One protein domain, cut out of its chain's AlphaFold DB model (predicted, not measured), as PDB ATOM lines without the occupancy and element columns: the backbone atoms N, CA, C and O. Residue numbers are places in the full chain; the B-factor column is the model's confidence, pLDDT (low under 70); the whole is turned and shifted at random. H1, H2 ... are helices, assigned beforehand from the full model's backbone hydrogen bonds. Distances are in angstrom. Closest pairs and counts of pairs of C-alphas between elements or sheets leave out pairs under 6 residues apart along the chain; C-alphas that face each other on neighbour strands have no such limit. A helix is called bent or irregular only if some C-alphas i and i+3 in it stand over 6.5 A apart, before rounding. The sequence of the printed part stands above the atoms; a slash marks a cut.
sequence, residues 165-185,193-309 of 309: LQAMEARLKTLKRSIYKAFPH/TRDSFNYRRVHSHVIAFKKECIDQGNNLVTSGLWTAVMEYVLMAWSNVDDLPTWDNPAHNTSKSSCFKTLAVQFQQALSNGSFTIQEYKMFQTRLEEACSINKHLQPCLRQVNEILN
ATOM      1  N   LEU A 165      -3.828  13.116   9.243       87.94
ATOM      2  CA  LEU A 165      -5.174  13.256   9.795       87.94
ATOM      3  C   LEU A 165      -6.100  12.089   9.401       87.94
ATOM      4  O   LEU A 165      -7.040  11.786  10.142       87.94
ATOM      5  N   GLN A 166      -5.849  11.408   8.276       89.75
ATOM      6  CA  GLN A 166      -6.689  10.307   7.795       89.75
ATOM      7  C   GLN A 166      -6.484   9.044   8.634       89.75
ATOM      8  O   GLN A 166      -7.463   8.381   8.985       89.75
ATOM      9  N   ALA A 167      -5.246   8.728   9.027       91.06
ATOM     10  CA  ALA A 167      -4.968   7.635   9.964       91.06
ATOM     11  C   ALA A 167      -5.636   7.868  11.332       91.06
ATOM     12  O   ALA A 167      -6.240   6.945  11.896       91.06
ATOM     13  N   MET A 168      -5.587   9.104  11.841       93.12
ATOM     14  CA  MET A 168      -6.257   9.499  13.086       93.12
ATOM     15  C   MET A 168      -7.785   9.379  12.975       93.12
ATOM     16  O   MET A 168      -8.417   8.711  13.799       93.12
ATOM     17  N   GLU A 169      -8.390   9.892  11.901       94.81
ATOM     18  CA  GLU A 169      -9.824   9.715  11.651       94.81
ATOM     19  C   GLU A 169     -10.210   8.229  11.519       94.81
ATOM     20  O   GLU A 169     -11.189   7.776  12.119       94.81
ATOM     21  N   ALA A 170      -9.446   7.434  10.765       95.50
ATOM     22  CA  ALA A 170      -9.699   6.006  10.582       95.50
ATOM     23  C   ALA A 170      -9.663   5.244  11.918       95.50
ATOM     24  O   ALA A 170     -10.459   4.316  12.137       95.50
ATOM     25  N   ARG A 171      -8.795   5.665  12.843       95.31
ATOM     26  CA  ARG A 171      -8.726   5.149  14.211       95.31
ATOM     27  C   ARG A 171      -9.988   5.491  15.009       95.31
ATOM     28  O   ARG A 171     -10.626   4.567  15.527       95.31
ATOM     29  N   LEU A 172     -10.427   6.753  15.015       95.69
ATOM     30  CA  LEU A 172     -11.682   7.177  15.662       95.69
ATOM     31  C   LEU A 172     -12.906   6.458  15.068       95.69
ATOM     32  O   LEU A 172     -13.705   5.876  15.805       95.69
ATOM     33  N   LYS A 173     -13.013   6.377  13.734       95.81
ATOM     34  CA  LYS A 173     -14.054   5.612  13.019       95.81
ATOM     35  C   LYS A 173     -14.041   4.123  13.374       95.81
ATOM     36  O   LYS A 173     -15.081   3.463  13.308       95.81
ATOM     37  N   THR A 174     -12.890   3.550  13.726       96.69
ATOM     38  CA  THR A 174     -12.780   2.153  14.178       96.69
ATOM     39  C   THR A 174     -13.310   1.982  15.599       96.69
ATOM     40  O   THR A 174     -14.143   1.106  15.823       96.69
ATOM     41  N   LEU A 175     -12.923   2.855  16.532       95.50
ATOM     42  CA  LEU A 175     -13.437   2.842  17.906       95.50
ATOM     43  C   LEU A 175     -14.951   3.110  17.953       95.50
ATOM     44  O   LEU A 175     -15.681   2.375  18.619       95.50
ATOM     45  N   LYS A 176     -15.446   4.062  17.152       95.12
ATOM     46  CA  LYS A 176     -16.881   4.330  16.963       95.12
ATOM     47  C   LYS A 176     -17.639   3.085  16.492       95.12
ATOM     48  O   LYS A 176     -18.674   2.734  17.054       95.12
ATOM     49  N   ARG A 177     -17.097   2.349  15.512       94.94
ATOM     50  CA  ARG A 177     -17.666   1.059  15.075       94.94
ATOM     51  C   ARG A 177     -17.653   0.006  16.186       94.94
ATOM     52  O   ARG A 177     -18.604  -0.763  16.261       94.94
ATOM     53  N   SER A 178     -16.637  -0.035  17.050       94.75
ATOM     54  CA  SER A 178     -16.610  -0.948  18.203       94.75
ATOM     55  C   SER A 178     -17.705  -0.636  19.228       94.75
ATOM     56  O   SER A 178     -18.365  -1.567  19.681       94.75
ATOM     57  N   ILE A 179     -17.978   0.645  19.515       93.69
ATOM     58  CA  ILE A 179     -19.128   1.062  20.344       93.69
ATOM     59  C   ILE A 179     -20.428   0.512  19.744       93.69
ATOM     60  O   ILE A 179     -21.186  -0.170  20.430       93.69
ATOM     61  N   TYR A 180     -20.660   0.734  18.445       92.00
ATOM     62  CA  TYR A 180     -21.877   0.267  17.775       92.00
ATOM     63  C   TYR A 180     -21.996  -1.263  17.666       92.00
ATOM     64  O   TYR A 180     -23.106  -1.786  17.729       92.00
ATOM     65  N   LYS A 181     -20.877  -1.990  17.565       91.62
ATOM     66  CA  LYS A 181     -20.843  -3.465  17.586       91.62
ATOM     67  C   LYS A 181     -21.122  -4.074  18.962       91.62
ATOM     68  O   LYS A 181     -21.502  -5.237  19.024       91.62
ATOM     69  N   ALA A 182     -20.906  -3.329  20.046       90.38
ATOM     70  CA  ALA A 182     -21.117  -3.814  21.410       90.38
ATOM     71  C   ALA A 182     -22.588  -3.735  21.873       90.38
ATOM     72  O   ALA A 182     -22.945  -4.337  22.891       90.38
ATOM     73  N   PHE A 183     -23.458  -3.050  21.120       87.38
ATOM     74  CA  PHE A 183     -24.906  -3.122  21.328       87.38
ATOM     75  C   PHE A 183     -25.449  -4.530  21.013       87.38
ATOM     76  O   PHE A 183     -24.917  -5.223  20.141       87.38
ATOM     77  N   PRO A 184     -26.541  -4.966  21.669       81.38
ATOM     78  CA  PRO A 184     -27.235  -6.192  21.292       81.38
ATOM     79  C   PRO A 184     -27.726  -6.134  19.839       81.38
ATOM     80  O   PRO A 184     -28.179  -5.094  19.356       81.38
ATOM     81  N   HIS A 185     -27.709  -7.281  19.158       77.88
ATOM     82  CA  HIS A 185     -28.297  -7.415  17.826       77.88
ATOM     83  C   HIS A 185     -29.785  -7.020  17.845       77.88
ATOM     84  O   HIS A 185     -30.541  -7.425  18.738       77.88
ATOM     85  N   THR A 193     -33.051   1.152  23.597       79.12
ATOM     86  CA  THR A 193     -31.653   0.841  23.237       79.12
ATOM     87  C   THR A 193     -30.645   1.755  23.956       79.12
ATOM     88  O   THR A 193     -29.441   1.538  23.858       79.12
ATOM     89  N   ARG A 194     -31.120   2.803  24.644       84.69
ATOM     90  CA  ARG A 194     -30.327   3.893  25.244       84.69
ATOM     91  C   ARG A 194     -30.380   3.912  26.776       84.69
ATOM     92  O   ARG A 194     -30.051   4.919  27.407       84.69
ATOM     93  N   ASP A 195     -30.761   2.783  27.358       88.06
ATOM     94  CA  ASP A 195     -30.887   2.582  28.792       88.06
ATOM     95  C   ASP A 195     -29.539   2.280  29.488       88.06
ATOM     96  O   ASP A 195     -28.495   2.058  28.863       88.06
ATOM     97  N   SER A 196     -29.573   2.227  30.821       88.75
ATOM     98  CA  SER A 196     -28.401   1.961  31.663       88.75
ATOM     99  C   SER A 196     -27.844   0.531  31.527       88.75
ATOM    100  O   SER A 196     -26.682   0.291  31.868       88.75
ATOM    101  N   PHE A 197     -28.624  -0.450  31.049       87.94
ATOM    102  CA  PHE A 197     -28.102  -1.787  30.742       87.94
ATOM    103  C   PHE A 197     -27.235  -1.764  29.481       87.94
ATOM    104  O   PHE A 197     -26.094  -2.229  29.516       87.94
ATOM    105  N   ASN A 198     -27.729  -1.171  28.389       88.50
ATOM    106  CA  ASN A 198     -26.951  -1.041  27.160       88.50
ATOM    107  C   ASN A 198     -25.716  -0.146  27.358       88.50
ATOM    108  O   ASN A 198     -24.647  -0.482  26.844       88.50
ATOM    109  N   TYR A 199     -25.808   0.914  28.175       91.56
ATOM    110  CA  TYR A 199     -24.646   1.739  28.524       91.56
ATOM    111  C   TYR A 199     -23.516   0.920  29.151       91.56
ATOM    112  O   TYR A 199     -22.391   0.966  28.656       91.56
ATOM    113  N   ARG A 200     -23.801   0.115  30.190       91.94
ATOM    114  CA  ARG A 200     -22.784  -0.702  30.884       91.94
ATOM    115  C   ARG A 200     -21.997  -1.606  29.932       91.94
ATOM    116  O   ARG A 200     -20.797  -1.779  30.115       91.94
ATOM    117  N   ARG A 201     -22.644  -2.136  28.888       91.75
ATOM    118  CA  ARG A 201     -22.002  -3.003  27.884       91.75
ATOM    119  C   ARG A 201     -21.043  -2.262  26.957       91.75
ATOM    120  O   ARG A 201     -20.036  -2.835  26.557       91.75
ATOM    121  N   VAL A 202     -21.355  -1.016  26.594       93.81
ATOM    122  CA  VAL A 202     -20.539  -0.231  25.650       93.81
ATOM    123  C   VAL A 202     -19.618   0.779  26.339       93.81
ATOM    124  O   VAL A 202     -18.769   1.372  25.676       93.81
ATOM    125  N   HIS A 203     -19.756   0.968  27.656       93.56
ATOM    126  CA  HIS A 203     -19.038   1.965  28.449       93.56
ATOM    127  C   HIS A 203     -17.518   1.911  28.246       93.56
ATOM    128  O   HIS A 203     -16.906   2.936  27.953       93.56
ATOM    129  N   SER A 204     -16.914   0.720  28.293       95.31
ATOM    130  CA  SER A 204     -15.477   0.526  28.047       95.31
ATOM    131  C   SER A 204     -15.036   1.030  26.664       95.31
ATOM    132  O   SER A 204     -13.992   1.668  26.538       95.31
ATOM    133  N   HIS A 205     -15.854   0.821  25.628       95.75
ATOM    134  CA  HIS A 205     -15.595   1.322  24.277       95.75
ATOM    135  C   HIS A 205     -15.809   2.840  24.159       95.75
ATOM    136  O   HIS A 205     -15.065   3.497  23.431       95.75
ATOM    137  N   VAL A 206     -16.772   3.410  24.894       95.31
ATOM    138  CA  VAL A 206     -16.981   4.870  24.982       95.31
ATOM    139  C   VAL A 206     -15.793   5.551  25.668       95.31
ATOM    140  O   VAL A 206     -15.318   6.576  25.181       95.31
ATOM    141  N   ILE A 207     -15.264   4.972  26.750       95.94
ATOM    142  CA  ILE A 207     -14.062   5.474  27.433       95.94
ATOM    143  C   ILE A 207     -12.820   5.337  26.544       95.94
ATOM    144  O   ILE A 207     -12.052   6.291  26.436       95.94
ATOM    145  N   ALA A 208     -12.652   4.210  25.842       96.50
ATOM    146  CA  ALA A 208     -11.560   4.036  24.883       96.50
ATOM    147  C   ALA A 208     -11.609   5.070  23.741       96.50
ATOM    148  O   ALA A 208     -10.574   5.624  23.378       96.50
ATOM    149  N   PHE A 209     -12.802   5.374  23.213       97.06
ATOM    150  CA  PHE A 209     -12.989   6.445  22.230       97.06
ATOM    151  C   PHE A 209     -12.654   7.824  22.814       97.06
ATOM    152  O   PHE A 209     -11.891   8.558  22.193       97.06
ATOM    153  N   LYS A 210     -13.180   8.170  24.005       96.31
ATOM    154  CA  LYS A 210     -12.871   9.445  24.681       96.31
ATOM    155  C   LYS A 210     -11.360   9.623  24.824       96.31
ATOM    156  O   LYS A 210     -10.844  10.683  24.483       96.31
ATOM    157  N   LYS A 211     -10.672   8.592  25.328       96.44
ATOM    158  CA  LYS A 211      -9.229   8.624  25.557       96.44
ATOM    159  C   LYS A 211      -8.469   8.880  24.256       96.44
ATOM    160  O   LYS A 211      -7.773   9.878  24.167       96.44
ATOM    161  N   GLU A 212      -8.673   8.051  23.235       96.31
ATOM    162  CA  GLU A 212      -8.002   8.213  21.937       96.31
ATOM    163  C   GLU A 212      -8.280   9.596  21.310       96.31
ATOM    164  O   GLU A 212      -7.357  10.248  20.829       96.31
ATOM    165  N   CYS A 213      -9.527  10.079  21.373       96.38
ATOM    166  CA  CYS A 213      -9.922  11.385  20.835       96.38
ATOM    167  C   CYS A 213      -9.201  12.562  21.514       96.38
ATOM    168  O   CYS A 213      -8.861  13.543  20.848       96.38
ATOM    169  N   ILE A 214      -8.985  12.480  22.829       96.06
ATOM    170  CA  ILE A 214      -8.289  13.513  23.603       96.06
ATOM    171  C   ILE A 214      -6.772  13.381  23.433       96.06
ATOM    172  O   ILE A 214      -6.113  14.383  23.166       96.06
ATOM    173  N   ASP A 215      -6.233  12.161  23.512       95.69
ATOM    174  CA  ASP A 215      -4.800  11.871  23.391       95.69
ATOM    175  C   ASP A 215      -4.253  12.308  22.018       95.69
ATOM    176  O   ASP A 215      -3.203  12.944  21.951       95.69
ATOM    177  N   GLN A 216      -4.971  12.035  20.918       94.62
ATOM    178  CA  GLN A 216      -4.587  12.497  19.574       94.62
ATOM    179  C   GLN A 216      -4.559  14.032  19.477       94.62
ATOM    180  O   GLN A 216      -3.572  14.592  19.001       94.62
ATOM    181  N   GLY A 217      -5.583  14.719  19.998       93.81
ATOM    182  CA  GLY A 217      -5.625  16.186  20.022       93.81
ATOM    183  C   GLY A 217      -4.515  16.801  20.882       93.81
ATOM    184  O   GLY A 217      -3.859  17.751  20.458       93.81
ATOM    185  N   ASN A 218      -4.236  16.214  22.050       94.38
ATOM    186  CA  ASN A 218      -3.151  16.644  22.933       94.38
ATOM    187  C   ASN A 218      -1.784  16.476  22.258       94.38
ATOM    188  O   ASN A 218      -0.982  17.402  22.288       94.38
ATOM    189  N   ASN A 219      -1.537  15.344  21.589       92.44
ATOM    190  CA  ASN A 219      -0.292  15.120  20.847       92.44
ATOM    191  C   ASN A 219      -0.066  16.185  19.758       92.44
ATOM    192  O   ASN A 219       1.064  16.642  19.586       92.44
ATOM    193  N   LEU A 220      -1.117  16.608  19.045       91.75
ATOM    194  CA  LEU A 220      -1.026  17.672  18.035       91.75
ATOM    195  C   LEU A 220      -0.744  19.048  18.660       91.75
ATOM    196  O   LEU A 220       0.118  19.770  18.161       91.75
ATOM    197  N   VAL A 221      -1.400  19.379  19.781       92.69
ATOM    198  CA  VAL A 221      -1.148  20.614  20.548       92.69
ATOM    199  C   VAL A 221       0.288  20.657  21.083       92.69
ATOM    200  O   VAL A 221       0.969  21.664  20.912       92.69
ATOM    201  N   THR A 222       0.789  19.564  21.669       91.50
ATOM    202  CA  THR A 222       2.185  19.459  22.135       91.50
ATOM    203  C   THR A 222       3.194  19.545  20.987       91.50
ATOM    204  O   THR A 222       4.302  20.025  21.197       91.50
ATOM    205  N   SER A 223       2.815  19.129  19.775       86.75
ATOM    206  CA  SER A 223       3.663  19.239  18.580       86.75
ATOM    207  C   SER A 223       3.662  20.643  17.952       86.75
ATOM    208  O   SER A 223       4.385  20.863  16.987       86.75
ATOM    209  N   GLY A 224       2.840  21.584  18.439       86.38
ATOM    210  CA  GLY A 224       2.746  22.950  17.900       86.38
ATOM    211  C   GLY A 224       2.114  23.062  16.505       86.38
ATOM    212  O   GLY A 224       2.182  24.119  15.882       86.38
ATOM    213  N   LEU A 225       1.489  21.995  15.995       88.56
ATOM    214  CA  LEU A 225       0.957  21.931  14.627       88.56
ATOM    215  C   LEU A 225      -0.462  22.520  14.561       88.56
ATOM    216  O   LEU A 225      -1.446  21.802  14.383       88.56
ATOM    217  N   TRP A 226      -0.574  23.837  14.745       91.38
ATOM    218  CA  TRP A 226      -1.851  24.522  14.995       91.38
ATOM    219  C   TRP A 226      -2.907  24.328  13.894       91.38
ATOM    220  O   TRP A 226      -4.069  24.078  14.219       91.38
ATOM    221  N   THR A 227      -2.527  24.351  12.611       90.31
ATOM    222  CA  THR A 227      -3.451  24.079  11.490       90.31
ATOM    223  C   THR A 227      -4.027  22.665  11.582       90.31
ATOM    224  O   THR A 227      -5.246  22.483  11.546       90.31
ATOM    225  N   ALA A 228      -3.168  21.670  11.825       91.44
ATOM    226  CA  ALA A 228      -3.578  20.281  12.003       91.44
ATOM    227  C   ALA A 228      -4.472  20.089  13.240       91.44
ATOM    228  O   ALA A 228      -5.404  19.290  13.185       91.44
ATOM    229  N   VAL A 229      -4.256  20.839  14.333       93.69
ATOM    230  CA  VAL A 229      -5.163  20.841  15.501       93.69
ATOM    231  C   VAL A 229      -6.562  21.325  15.110       93.69
ATOM    232  O   VAL A 229      -7.544  20.676  15.468       93.69
ATOM    233  N   MET A 230      -6.684  22.433  14.370       92.31
ATOM    234  CA  MET A 230      -7.995  22.978  13.979       92.31
ATOM    235  C   MET A 230      -8.758  22.024  13.054       92.31
ATOM    236  O   MET A 230      -9.948  21.773  13.267       92.31
ATOM    237  N   GLU A 231      -8.078  21.440  12.067       93.06
ATOM    238  CA  GLU A 231      -8.680  20.446  11.175       93.06
ATOM    239  C   GLU A 231      -9.061  19.153  11.901       93.06
ATOM    240  O   GLU A 231     -10.176  18.650  11.716       93.06
ATOM    241  N   TYR A 232      -8.170  18.648  12.764       94.94
ATOM    242  CA  TYR A 232      -8.425  17.483  13.606       94.94
ATOM    243  C   TYR A 232      -9.641  17.707  14.504       94.94
ATOM    244  O   TYR A 232     -10.521  16.852  14.538       94.94
ATOM    245  N   VAL A 233      -9.736  18.851  15.191       95.19
ATOM    246  CA  VAL A 233     -10.872  19.150  16.070       95.19
ATOM    247  C   VAL A 233     -12.181  19.154  15.288       95.19
ATOM    248  O   VAL A 233     -13.137  18.530  15.738       95.19
ATOM    249  N   LEU A 234     -12.239  19.798  14.117       93.62
ATOM    250  CA  LEU A 234     -13.460  19.844  13.303       93.62
ATOM    251  C   LEU A 234     -13.871  18.446  12.803       93.62
ATOM    252  O   LEU A 234     -15.051  18.104  12.851       93.62
ATOM    253  N   MET A 235     -12.913  17.609  12.392       94.50
ATOM    254  CA  MET A 235     -13.154  16.205  12.022       94.50
ATOM    255  C   MET A 235     -13.607  15.355  13.225       94.50
ATOM    256  O   MET A 235     -14.551  14.558  13.131       94.50
ATOM    257  N   ALA A 236     -12.955  15.527  14.375       95.25
ATOM    258  CA  ALA A 236     -13.276  14.819  15.604       95.25
ATOM    259  C   ALA A 236     -14.662  15.225  16.124       95.25
ATOM    260  O   ALA A 236     -15.395  14.365  16.606       95.25
ATOM    261  N   TRP A 237     -15.069  16.488  15.952       94.81
ATOM    262  CA  TRP A 237     -16.374  17.015  16.365       94.81
ATOM    263  C   TRP A 237     -17.537  16.222  15.765       94.81
ATOM    264  O   TRP A 237     -18.399  15.746  16.503       94.81
ATOM    265  N   SER A 238     -17.523  15.997  14.448       94.00
ATOM    266  CA  SER A 238     -18.528  15.174  13.759       94.00
ATOM    267  C   SER A 238     -18.500  13.718  14.240       94.00
ATOM    268  O   SER A 238     -19.542  13.101  14.448       94.00
ATOM    269  N   ASN A 239     -17.309  13.162  14.492       94.50
ATOM    270  CA  ASN A 239     -17.172  11.795  15.002       94.50
ATOM    271  C   ASN A 239     -17.625  11.636  16.467       94.50
ATOM    272  O   ASN A 239     -18.089  10.553  16.830       94.50
ATOM    273  N   VAL A 240     -17.509  12.684  17.291       95.19
ATOM    274  CA  VAL A 240     -18.062  12.760  18.653       95.19
ATOM    275  C   VAL A 240     -19.579  12.925  18.602       95.19
ATOM    276  O   VAL A 240     -20.276  12.333  19.427       95.19
ATOM    277  N   ASP A 241     -20.120  13.687  17.648       94.62
ATOM    278  CA  ASP A 241     -21.569  13.842  17.522       94.62
ATOM    279  C   ASP A 241     -22.276  12.551  17.101       94.62
ATOM    280  O   ASP A 241     -23.277  12.169  17.708       94.62
ATOM    281  N   ASP A 242     -21.670  11.793  16.188       93.31
ATOM    282  CA  ASP A 242     -22.116  10.447  15.817       93.31
ATOM    283  C   ASP A 242     -22.143   9.445  16.996       93.31
ATOM    284  O   ASP A 242     -22.581   8.310  16.815       93.31
ATOM    285  N   LEU A 243     -21.652   9.787  18.196       93.25
ATOM    286  CA  LEU A 243     -21.761   8.915  19.370       93.25
ATOM    287  C   LEU A 243     -23.198   8.851  19.916       93.25
ATOM    288  O   LEU A 243     -23.899   9.872  19.959       93.25
ATOM    289  N   PRO A 244     -23.627   7.689  20.447       91.50
ATOM    290  CA  PRO A 244     -24.950   7.541  21.036       91.50
ATOM    291  C   PRO A 244     -25.124   8.453  22.258       91.50
ATOM    292  O   PRO A 244     -24.419   8.318  23.256       91.50
ATOM    293  N   THR A 245     -26.109   9.347  22.190       92.06
ATOM    294  CA  THR A 245     -26.690  10.011  23.367       92.06
ATOM    295  C   THR A 245     -27.524   9.001  24.162       92.06
ATOM    296  O   THR A 245     -28.275   8.234  23.559       92.06
ATOM    297  N   TRP A 246     -27.399   9.004  25.486       91.44
ATOM    298  CA  TRP A 246     -28.069   8.107  26.436       91.44
ATOM    299  C   TRP A 246     -29.263   8.775  27.110       91.44
ATOM    300  O   TRP A 246     -29.263   9.997  27.276       91.44
ATOM    301  N   ASP A 247     -30.227   7.970  27.560       90.38
ATOM    302  CA  ASP A 247     -31.431   8.461  28.245       90.38
ATOM    303  C   ASP A 247     -31.078   9.062  29.624       90.38
ATOM    304  O   ASP A 247     -31.663  10.054  30.057       90.38
ATOM    305  N   ASN A 248     -30.059   8.510  30.297       90.81
ATOM    306  CA  ASN A 248     -29.507   9.051  31.542       90.81
ATOM    307  C   ASN A 248     -28.444  10.138  31.251       90.81
ATOM    308  O   ASN A 248     -27.418   9.827  30.632       90.81
ATOM    309  N   PRO A 249     -28.599  11.389  31.741       90.12
ATOM    310  CA  PRO A 249     -27.625  12.459  31.518       90.12
ATOM    311  C   PRO A 249     -26.221  12.142  32.054       90.12
ATOM    312  O   PRO A 249     -25.243  12.533  31.417       90.12
ATOM    313  N   ALA A 250     -26.088  11.377  33.144       91.50
ATOM    314  CA  ALA A 250     -24.786  11.024  33.719       91.50
ATOM    315  C   ALA A 250     -23.908  10.205  32.750       91.50
ATOM    316  O   ALA A 250     -22.682  10.318  32.757       91.50
ATOM    317  N   HIS A 251     -24.529   9.415  31.870       90.94
ATOM    318  CA  HIS A 251     -23.844   8.606  30.858       90.94
ATOM    319  C   HIS A 251     -23.364   9.439  29.653       90.94
ATOM    320  O   HIS A 251     -22.436   9.045  28.944       90.94
ATOM    321  N   ASN A 252     -23.924  10.638  29.455       93.62
ATOM    322  CA  ASN A 252     -23.511  11.578  28.407       93.62
ATOM    323  C   ASN A 252     -22.261  12.401  28.777       93.62
ATOM    324  O   ASN A 252     -21.696  13.078  27.913       93.62
ATOM    325  N   THR A 253     -21.782  12.314  30.024       93.50
ATOM    326  CA  THR A 253     -20.603  13.046  30.523       93.50
ATOM    327  C   THR A 253     -19.358  12.815  29.664       93.50
ATOM    328  O   THR A 253     -18.633  13.764  29.379       93.50
ATOM    329  N   SER A 254     -19.136  11.596  29.155       92.25
ATOM    330  CA  SER A 254     -17.998  11.304  28.266       92.25
ATOM    331  C   SER A 254     -18.088  12.039  26.922       92.25
ATOM    332  O   SER A 254     -17.086  12.595  26.473       92.25
ATOM    333  N   LYS A 255     -19.283  12.121  26.312       93.69
ATOM    334  CA  LYS A 255     -19.522  12.878  25.066       93.69
ATOM    335  C   LYS A 255     -19.354  14.387  25.301       93.69
ATOM    336  O   LYS A 255     -18.654  15.049  24.543       93.69
ATOM    337  N   SER A 256     -19.906  14.919  26.399       93.94
ATOM    338  CA  SER A 256     -19.713  16.328  26.789       93.94
ATOM    339  C   SER A 256     -18.245  16.664  27.077       93.94
ATOM    340  O   SER A 256     -17.760  17.701  26.635       93.94
ATOM    341  N   SER A 257     -17.516  15.772  27.757       94.31
ATOM    342  CA  SER A 257     -16.085  15.922  28.037       94.31
ATOM    343  C   SER A 257     -15.261  16.020  26.752       94.31
ATOM    344  O   SER A 257     -14.407  16.896  26.681       94.31
ATOM    345  N   CYS A 258     -15.552  15.207  25.728       95.25
ATOM    346  CA  CYS A 258     -14.878  15.313  24.428       95.25
ATOM    347  C   CYS A 258     -15.093  16.700  23.802       95.25
ATOM    348  O   CYS A 258     -14.122  17.368  23.464       95.25
ATOM    349  N   PHE A 259     -16.342  17.177  23.716       95.56
ATOM    350  CA  PHE A 259     -16.640  18.506  23.162       95.56
ATOM    351  C   PHE A 259     -15.972  19.654  23.937       95.56
ATOM    352  O   PHE A 259     -15.490  20.603  23.324       95.56
ATOM    353  N   LYS A 260     -15.915  19.579  25.275       95.50
ATOM    354  CA  LYS A 260     -15.218  20.579  26.100       95.50
ATOM    355  C   LYS A 260     -13.716  20.606  25.800       95.50
ATOM    356  O   LYS A 260     -13.181  21.674  25.522       95.50
ATOM    357  N   THR A 261     -13.051  19.450  25.821       96.00
ATOM    358  CA  THR A 261     -11.601  19.360  25.586       96.00
ATOM    359  C   THR A 261     -11.229  19.765  24.159       96.00
ATOM    360  O   THR A 261     -10.309  20.556  23.983       96.00
ATOM    361  N   LEU A 262     -11.988  19.317  23.153       95.75
ATOM    362  CA  LEU A 262     -11.789  19.712  21.754       95.75
ATOM    363  C   LEU A 262     -11.940  21.232  21.553       95.75
ATOM    364  O   LEU A 262     -11.149  21.834  20.834       95.75
ATOM    365  N   ALA A 263     -12.907  21.877  22.219       95.00
ATOM    366  CA  ALA A 263     -13.064  23.332  22.150       95.00
ATOM    367  C   ALA A 263     -11.885  24.089  22.794       95.00
ATOM    368  O   ALA A 263     -11.454  25.109  22.260       95.00
ATOM    369  N   VAL A 264     -11.320  23.578  23.897       95.38
ATOM    370  CA  VAL A 264     -10.107  24.147  24.517       95.38
ATOM    371  C   VAL A 264      -8.889  23.986  23.599       95.38
ATOM    372  O   VAL A 264      -8.162  24.955  23.393       95.38
ATOM    373  N   GLN A 265      -8.698  22.810  22.992       94.12
ATOM    374  CA  GLN A 265      -7.619  22.562  22.023       94.12
ATOM    375  C   GLN A 265      -7.732  23.492  20.799       94.12
ATOM    376  O   GLN A 265      -6.736  24.059  20.353       94.12
ATOM    377  N   PHE A 266      -8.951  23.727  20.300       94.25
ATOM    378  CA  PHE A 266      -9.205  24.688  19.221       94.25
ATOM    379  C   PHE A 266      -8.882  26.130  19.632       94.25
ATOM    380  O   PHE A 266      -8.267  26.868  18.867       94.25
ATOM    381  N   GLN A 267      -9.254  26.536  20.850       92.81
ATOM    382  CA  GLN A 267      -8.944  27.869  21.367       92.81
ATOM    383  C   GLN A 267      -7.429  28.077  21.552       92.81
ATOM    384  O   GLN A 267      -6.921  29.166  21.280       92.81
ATOM    385  N   GLN A 268      -6.697  27.041  21.975       93.00
ATOM    386  CA  GLN A 268      -5.231  27.058  22.045       93.00
ATOM    387  C   GLN A 268      -4.612  27.226  20.651       93.00
ATOM    388  O   GLN A 268      -3.754  28.087  20.473       93.00
ATOM    389  N   ALA A 269      -5.101  26.484  19.651       92.62
ATOM    390  CA  ALA A 269      -4.659  26.635  18.266       92.62
ATOM    391  C   ALA A 269      -4.949  28.036  17.701       92.62
ATOM    392  O   ALA A 269      -4.050  28.639  17.126       92.62
ATOM    393  N   LEU A 270      -6.139  28.600  17.941       90.62
ATOM    394  CA  LEU A 270      -6.473  29.982  17.558       90.62
ATOM    395  C   LEU A 270      -5.580  31.043  18.213       90.62
ATOM    396  O   LEU A 270      -5.357  32.093  17.619       90.62
ATOM    397  N   SER A 271      -5.136  30.808  19.449       89.38
ATOM    398  CA  SER A 271      -4.378  31.799  20.227       89.38
ATOM    399  C   SER A 271      -2.875  31.756  19.942       89.38
ATOM    400  O   SER A 271      -2.204  32.774  20.086       89.38
ATOM    401  N   ASN A 272      -2.356  30.592  19.539       88.31
ATOM    402  CA  ASN A 272      -0.930  30.364  19.294       88.31
ATOM    403  C   ASN A 272      -0.576  30.284  17.798       88.31
ATOM    404  O   ASN A 272       0.586  30.462  17.437       88.31
ATOM    405  N   GLY A 273      -1.548  29.978  16.935       83.88
ATOM    406  CA  GLY A 273      -1.352  29.832  15.497       83.88
ATOM    407  C   GLY A 273      -1.487  31.148  14.736       83.88
ATOM    408  O   GLY A 273      -2.448  31.897  14.906       83.88
ATOM    409  N   SER A 274      -0.528  31.407  13.849       83.31
ATOM    410  CA  SER A 274      -0.585  32.489  12.868       83.31
ATOM    411  C   SER A 274      -1.241  31.989  11.577       83.31
ATOM    412  O   SER A 274      -0.585  31.313  10.785       83.31
ATOM    413  N   PHE A 275      -2.516  32.318  11.360       87.50
ATOM    414  CA  PHE A 275      -3.254  31.896  10.162       87.50
ATOM    415  C   PHE A 275      -3.483  33.047   9.183       87.50
ATOM    416  O   PHE A 275      -3.569  34.221   9.547       87.50
ATOM    417  N   THR A 276      -3.632  32.696   7.913       88.12
ATOM    418  CA  THR A 276      -4.002  33.607   6.833       88.12
ATOM    419  C   THR A 276      -5.485  33.971   6.934       88.12
ATOM    420  O   THR A 276      -6.324  33.145   7.291       88.12
ATOM    421  N   ILE A 277      -5.860  35.178   6.497       86.88
ATOM    422  CA  ILE A 277      -7.266  35.632   6.419       86.88
ATOM    423  C   ILE A 277      -8.166  34.633   5.657       86.88
ATOM    424  O   ILE A 277      -9.344  34.487   5.980       86.88
ATOM    425  N   GLN A 278      -7.628  33.928   4.655       88.38
ATOM    426  CA  GLN A 278      -8.365  32.895   3.916       88.38
ATOM    427  C   GLN A 278      -8.649  31.653   4.776       88.38
ATOM    428  O   GLN A 278      -9.766  31.144   4.756       88.38
ATOM    429  N   GLU A 279      -7.676  31.201   5.569       88.25
ATOM    430  CA  GLU A 279      -7.820  30.053   6.472       88.25
ATOM    431  C   GLU A 279      -8.841  30.363   7.571       88.25
ATOM    432  O   GLU A 279      -9.765  29.581   7.785       88.25
ATOM    433  N   TYR A 280      -8.774  31.554   8.182       89.25
ATOM    434  CA  TYR A 280      -9.790  32.012   9.138       89.25
ATOM    435  C   TYR A 280     -11.212  31.982   8.552       89.25
ATOM    436  O   TYR A 280     -12.131  31.541   9.236       89.25
ATOM    437  N   LYS A 281     -11.406  32.374   7.283       89.19
ATOM    438  CA  LYS A 281     -12.713  32.279   6.601       89.19
ATOM    439  C   LYS A 281     -13.154  30.834   6.351       89.19
ATOM    440  O   LYS A 281     -14.320  30.516   6.559       89.19
ATOM    441  N   MET A 282     -12.243  29.940   5.958       89.94
ATOM    442  CA  MET A 282     -12.563  28.511   5.815       89.94
ATOM    443  C   MET A 282     -12.952  27.879   7.159       89.94
ATOM    444  O   MET A 282     -13.906  27.100   7.233       89.94
ATOM    445  N   PHE A 283     -12.252  28.240   8.237       90.06
ATOM    446  CA  PHE A 283     -12.583  27.791   9.586       90.06
ATOM    447  C   PHE A 283     -13.884  28.408  10.107       90.06
ATOM    448  O   PHE A 283     -14.630  27.699  10.773       90.06
ATOM    449  N   GLN A 284     -14.205  29.664   9.775       90.69
ATOM    450  CA  GLN A 284     -15.461  30.329  10.146       90.69
ATOM    451  C   GLN A 284     -16.686  29.518   9.694       90.69
ATOM    452  O   GLN A 284     -17.496  29.127  10.532       90.69
ATOM    453  N   THR A 285     -16.783  29.172   8.405       90.81
ATOM    454  CA  THR A 285     -17.920  28.394   7.875       90.81
ATOM    455  C   THR A 285     -18.033  27.012   8.531       90.81
ATOM    456  O   THR A 285     -19.114  26.606   8.952       90.81
ATOM    457  N   ARG A 286     -16.908  26.304   8.714       92.00
ATOM    458  CA  ARG A 286     -16.894  24.987   9.384       92.00
ATOM    459  C   ARG A 286     -17.221  25.084  10.884       92.00
ATOM    460  O   ARG A 286     -17.813  24.165  11.448       92.00
ATOM    461  N   LEU A 287     -16.859  26.189  11.540       91.50
ATOM    462  CA  LEU A 287     -17.210  26.477  12.933       91.50
ATOM    463  C   LEU A 287     -18.695  26.780  13.103       91.50
ATOM    464  O   LEU A 287     -19.261  26.384  14.116       91.50
ATOM    465  N   GLU A 288     -19.333  27.463  12.154       91.38
ATOM    466  CA  GLU A 288     -20.780  27.711  12.170       91.38
ATOM    467  C   GLU A 288     -21.565  26.392  12.106       91.38
ATOM    468  O   GLU A 288     -22.447  26.154  12.938       91.38
ATOM    469  N   GLU A 289     -21.169  25.483  11.210       91.44
ATOM    470  CA  GLU A 289     -21.707  24.118  11.134       91.44
ATOM    471  C   GLU A 289     -21.482  23.343  12.447       91.44
ATOM    472  O   GLU A 289     -22.437  22.833  13.041       91.44
ATOM    473  N   ALA A 290     -20.252  23.313  12.970       90.81
ATOM    474  CA  ALA A 290     -19.919  22.636  14.229       90.81
ATOM    475  C   ALA A 290     -20.648  23.229  15.457       90.81
ATOM    476  O   ALA A 290     -21.025  22.505  16.387       90.81
ATOM    477  N   CYS A 291     -20.902  24.539  15.449       91.00
ATOM    478  CA  CYS A 291     -21.669  25.256  16.464       91.00
ATOM    479  C   CYS A 291     -23.167  24.916  16.452       91.00
ATOM    480  O   CYS A 291     -23.810  25.035  17.499       91.00
ATOM    481  N   SER A 292     -23.723  24.501  15.305       90.56
ATOM    482  CA  SER A 292     -25.114  24.031  15.212       90.56
ATOM    483  C   SER A 292     -25.325  22.719  15.981       90.56
ATOM    484  O   SER A 292     -26.360  22.535  16.620       90.56
ATOM    485  N   ILE A 293     -24.297  21.861  15.996       88.31
ATOM    486  CA  ILE A 293     -24.250  20.603  16.747       88.31
ATOM    487  C   ILE A 293     -24.104  20.880  18.248       88.31
ATOM    488  O   ILE A 293     -24.879  20.379  19.067       88.31
ATOM    489  N   ASN A 294     -23.093  21.665  18.641       90.69
ATOM    490  CA  ASN A 294     -22.816  21.925  20.050       90.69
ATOM    491  C   ASN A 294     -22.216  23.320  20.286       90.69
ATOM    492  O   ASN A 294     -21.238  23.733  19.668       90.69
ATOM    493  N   LYS A 295     -22.781  24.029  21.269       91.25
ATOM    494  CA  LYS A 295     -22.446  25.413  21.625       91.25
ATOM    495  C   LYS A 295     -21.044  25.600  22.225       91.25
ATOM    496  O   LYS A 295     -20.632  26.742  22.400       91.25
ATOM    497  N   HIS A 296     -20.303  24.536  22.543       90.88
ATOM    498  CA  HIS A 296     -18.967  24.652  23.144       90.88
ATOM    499  C   HIS A 296     -17.931  25.382  22.258       90.88
ATOM    500  O   HIS A 296     -17.038  26.010  22.818       90.88
ATOM    501  N   LEU A 297     -18.077  25.402  20.923       91.75
ATOM    502  CA  LEU A 297     -17.197  26.167  20.010       91.75
ATOM    503  C   LEU A 297     -17.596  27.646  19.811       91.75
ATOM    504  O   LEU A 297     -16.846  28.408  19.203       91.75
ATOM    505  N   GLN A 298     -18.722  28.104  20.370       90.62
ATOM    506  CA  GLN A 298     -19.191  29.498  20.244       90.62
ATOM    507  C   GLN A 298     -18.190  30.581  20.715       90.62
ATOM    508  O   GLN A 298     -18.197  31.677  20.149       90.62
ATOM    509  N   PRO A 299     -17.324  30.360  21.730       90.56
ATOM    510  CA  PRO A 299     -16.250  31.303  22.052       90.56
ATOM    511  C   PRO A 299     -15.216  31.428  20.923       90.56
ATOM    512  O   PRO A 299     -14.816  32.540  20.596       90.56
ATOM    513  N   CYS A 300     -14.849  30.310  20.289       89.31
ATOM    514  CA  CYS A 300     -13.876  30.269  19.196       89.31
ATOM    515  C   CYS A 300     -14.410  30.979  17.944       89.31
ATOM    516  O   CYS A 300     -13.696  31.766  17.332       89.31
ATOM    517  N   LEU A 301     -15.688  30.769  17.603       90.88
ATOM    518  CA  LEU A 301     -16.332  31.460  16.480       90.88
ATOM    519  C   LEU A 301     -16.364  32.986  16.676       90.88
ATOM    520  O   LEU A 301     -16.096  33.729  15.736       90.88
ATOM    521  N   ARG A 302     -16.629  33.470  17.899       90.75
ATOM    522  CA  ARG A 302     -16.551  34.911  18.202       90.75
ATOM    523  C   ARG A 302     -15.137  35.461  18.028       90.75
ATOM    524  O   ARG A 302     -14.993  36.481  17.370       90.75
ATOM    525  N   GLN A 303     -14.119  34.756  18.519       88.44
ATOM    526  CA  GLN A 303     -12.718  35.154  18.349       88.44
ATOM    527  C   GLN A 303     -12.307  35.218  16.866       88.44
ATOM    528  O   GLN A 303     -11.663  36.175  16.454       88.44
ATOM    529  N   VAL A 304     -12.731  34.259  16.032       89.31
ATOM    530  CA  VAL A 304     -12.488  34.303  14.573       89.31
ATOM    531  C   VAL A 304     -13.205  35.490  13.920       89.31
ATOM    532  O   VAL A 304     -12.611  36.187  13.100       89.31
ATOM    533  N   ASN A 305     -14.447  35.776  14.316       89.56
ATOM    534  CA  ASN A 305     -15.183  36.943  13.826       89.56
ATOM    535  C   ASN A 305     -14.545  38.272  14.273       89.56
ATOM    536  O   ASN A 305     -14.602  39.243  13.529       89.56
ATOM    537  N   GLU A 306     -13.929  38.335  15.455       89.38
ATOM    538  CA  GLU A 306     -13.184  39.507  15.941       89.38
ATOM    539  C   GLU A 306     -11.857  39.721  15.191       89.38
ATOM    540  O   GLU A 306     -11.416  40.855  15.068       89.38
ATOM    541  N   ILE A 307     -11.240  38.660  14.653       86.44
ATOM    542  CA  ILE A 307     -10.006  38.730  13.840       86.44
ATOM    543  C   ILE A 307     -10.297  39.092  12.368       86.44
ATOM    544  O   ILE A 307      -9.430  39.619  11.672       86.44
ATOM    545  N   LEU A 308     -11.503  38.792  11.873       85.00
ATOM    546  CA  LEU A 308     -11.908  39.009  10.477       85.00
ATOM    547  C   LEU A 308     -12.573  40.372  10.190       85.00
ATOM    548  O   LEU A 308     -12.815  40.658   9.013       85.00
ATOM    549  N   ASN A 309     -12.885  41.169  11.221       77.69
ATOM    550  CA  ASN A 309     -13.506  42.502  11.120       77.69
ATOM    551  C   ASN A 309     -12.490  43.631  11.351       77.69
ATOM    552  O   ASN A 309     -12.585  44.632  10.606       77.69
TER     553      ASN A 309
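What this domain is: This is residues 165 to 185 and 193 to 309 of the 309 residues of the protein "tethering factor for nuclear proteasome sts1-like" of Actinia tenebrosa (UniProt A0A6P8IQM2). Six helices make an elongated up-and-down bundle, two layers of three: H1, H3 and H5 side by side in one layer run one way, and H2, H4 and H6 in the other run back against them. H3 and H4 form the middle, with H1 and H2 on one side of them and H5 and H6 on the other, the pairs shifted along the long axis. The printed part has 138 residues, with six named helices, H1 to H6 in order, and no named strand; the class is all helix. The whole is compact, with a radius of gyration of the C-alphas of 15.8 A, and its C-alphas span 51 by 27 by 20 A.

How they stand to each other: H2, residues 196 to 222, is the longest helix, and has a kink of 54 degrees near residue 203. It touches H1, residues 165 to 182, at a shallow tilt of 10 degrees, opposite ways; the closest C-alphas, of Ile 179 and His 205, are 5.3 A apart. H2 also touches H4, residues 249 to 272, at a shallow tilt of 9 degrees, the same way, with the C-alphas of Lys 210 and Cys 258 closest at 6.2 A. With residues 213 to 221 alone H2 touches H3, residues 226 to 241, and the two form a helical hairpin, the closest C-alphas being those of Leu 220 and Val 229 at 5.8 A. H3 is the hub, touching four other helices. H3 and H4 form a hairpin too, at a shallow tilt of 17 degrees, with 20 pairs of C-alphas within 8 A and those of Trp 226 and Ala 269 closest at 4.8 A. H3 touches H1, the same way at 18 degrees, a shallow tilt, the closest C-alphas being those of Leu 165 and Tyr 232 at 6.6 A. It also touches H5, residues 277 to 293, the same way at a shallow tilt of 18 degrees; the closest C-alphas, of Trp 237 and Ala 290, are 7.0 A apart. H4, with residues 259 to 270 alone, touches H6, residues 295 to 308, where the C-alphas of Ala 263 and Leu 297 are closest at 5.4 A. H5 and H6 form a hairpin at a shallow tilt of 22 degrees, with the C-alphas of Cys 291 and Leu 297 closest at 5.8 A. H4 and H5 are apart, and among the other pairs that are apart are H1 and H6. Every O i to N i+4 pair is within hydrogen-bond range in H1; the counts are 19 of 23 in H2, 11 of 12 in H3, 17 of 20 in H4, 12 of 13 in H5 and 8 of 10 in H6.

Where its parts are: H2 runs 36.5 A from C-alpha 196 at (-28.401, 1.961, 31.663) to C-alpha 222 at (2.185, 19.459, 22.135). It is irregular, with C-alphas 201 and 204 7.4 A apart. H4, 34.4 A long, is only just irregular, with C-alphas 251 and 254 6.9 A apart, and has a kink of 31 degrees near residue 256. H1 is 26.1 A long and begins at C-alpha 165, at (-5.174, 13.256, 9.795). H5, 24.9 A long, has a kink of 26 degrees near residue 286. H3 is 22.6 A long. H6 is 20.5 A long and irregular, with C-alphas 296 and 299 7.3 A apart, and ends at C-alpha 308, at (-11.908, 39.009, 10.477).

The domain as a whole: The two C-alphas farthest apart, of His 185 and Asn 309, are 52.5 A apart. Residues 186 to 192 are cut out and not printed, in the link from H1 to H2, and C-alphas 185 and 193 are 10.4 A apart across the cut. Of the links that are printed whole, those from H2 to H3, H4 to H5 and H5 to H6 are tight, and that from H3 to H4, of 7 residues, is short. The mean pLDDT of the printed part is 91.7, and no printed residue is under 70.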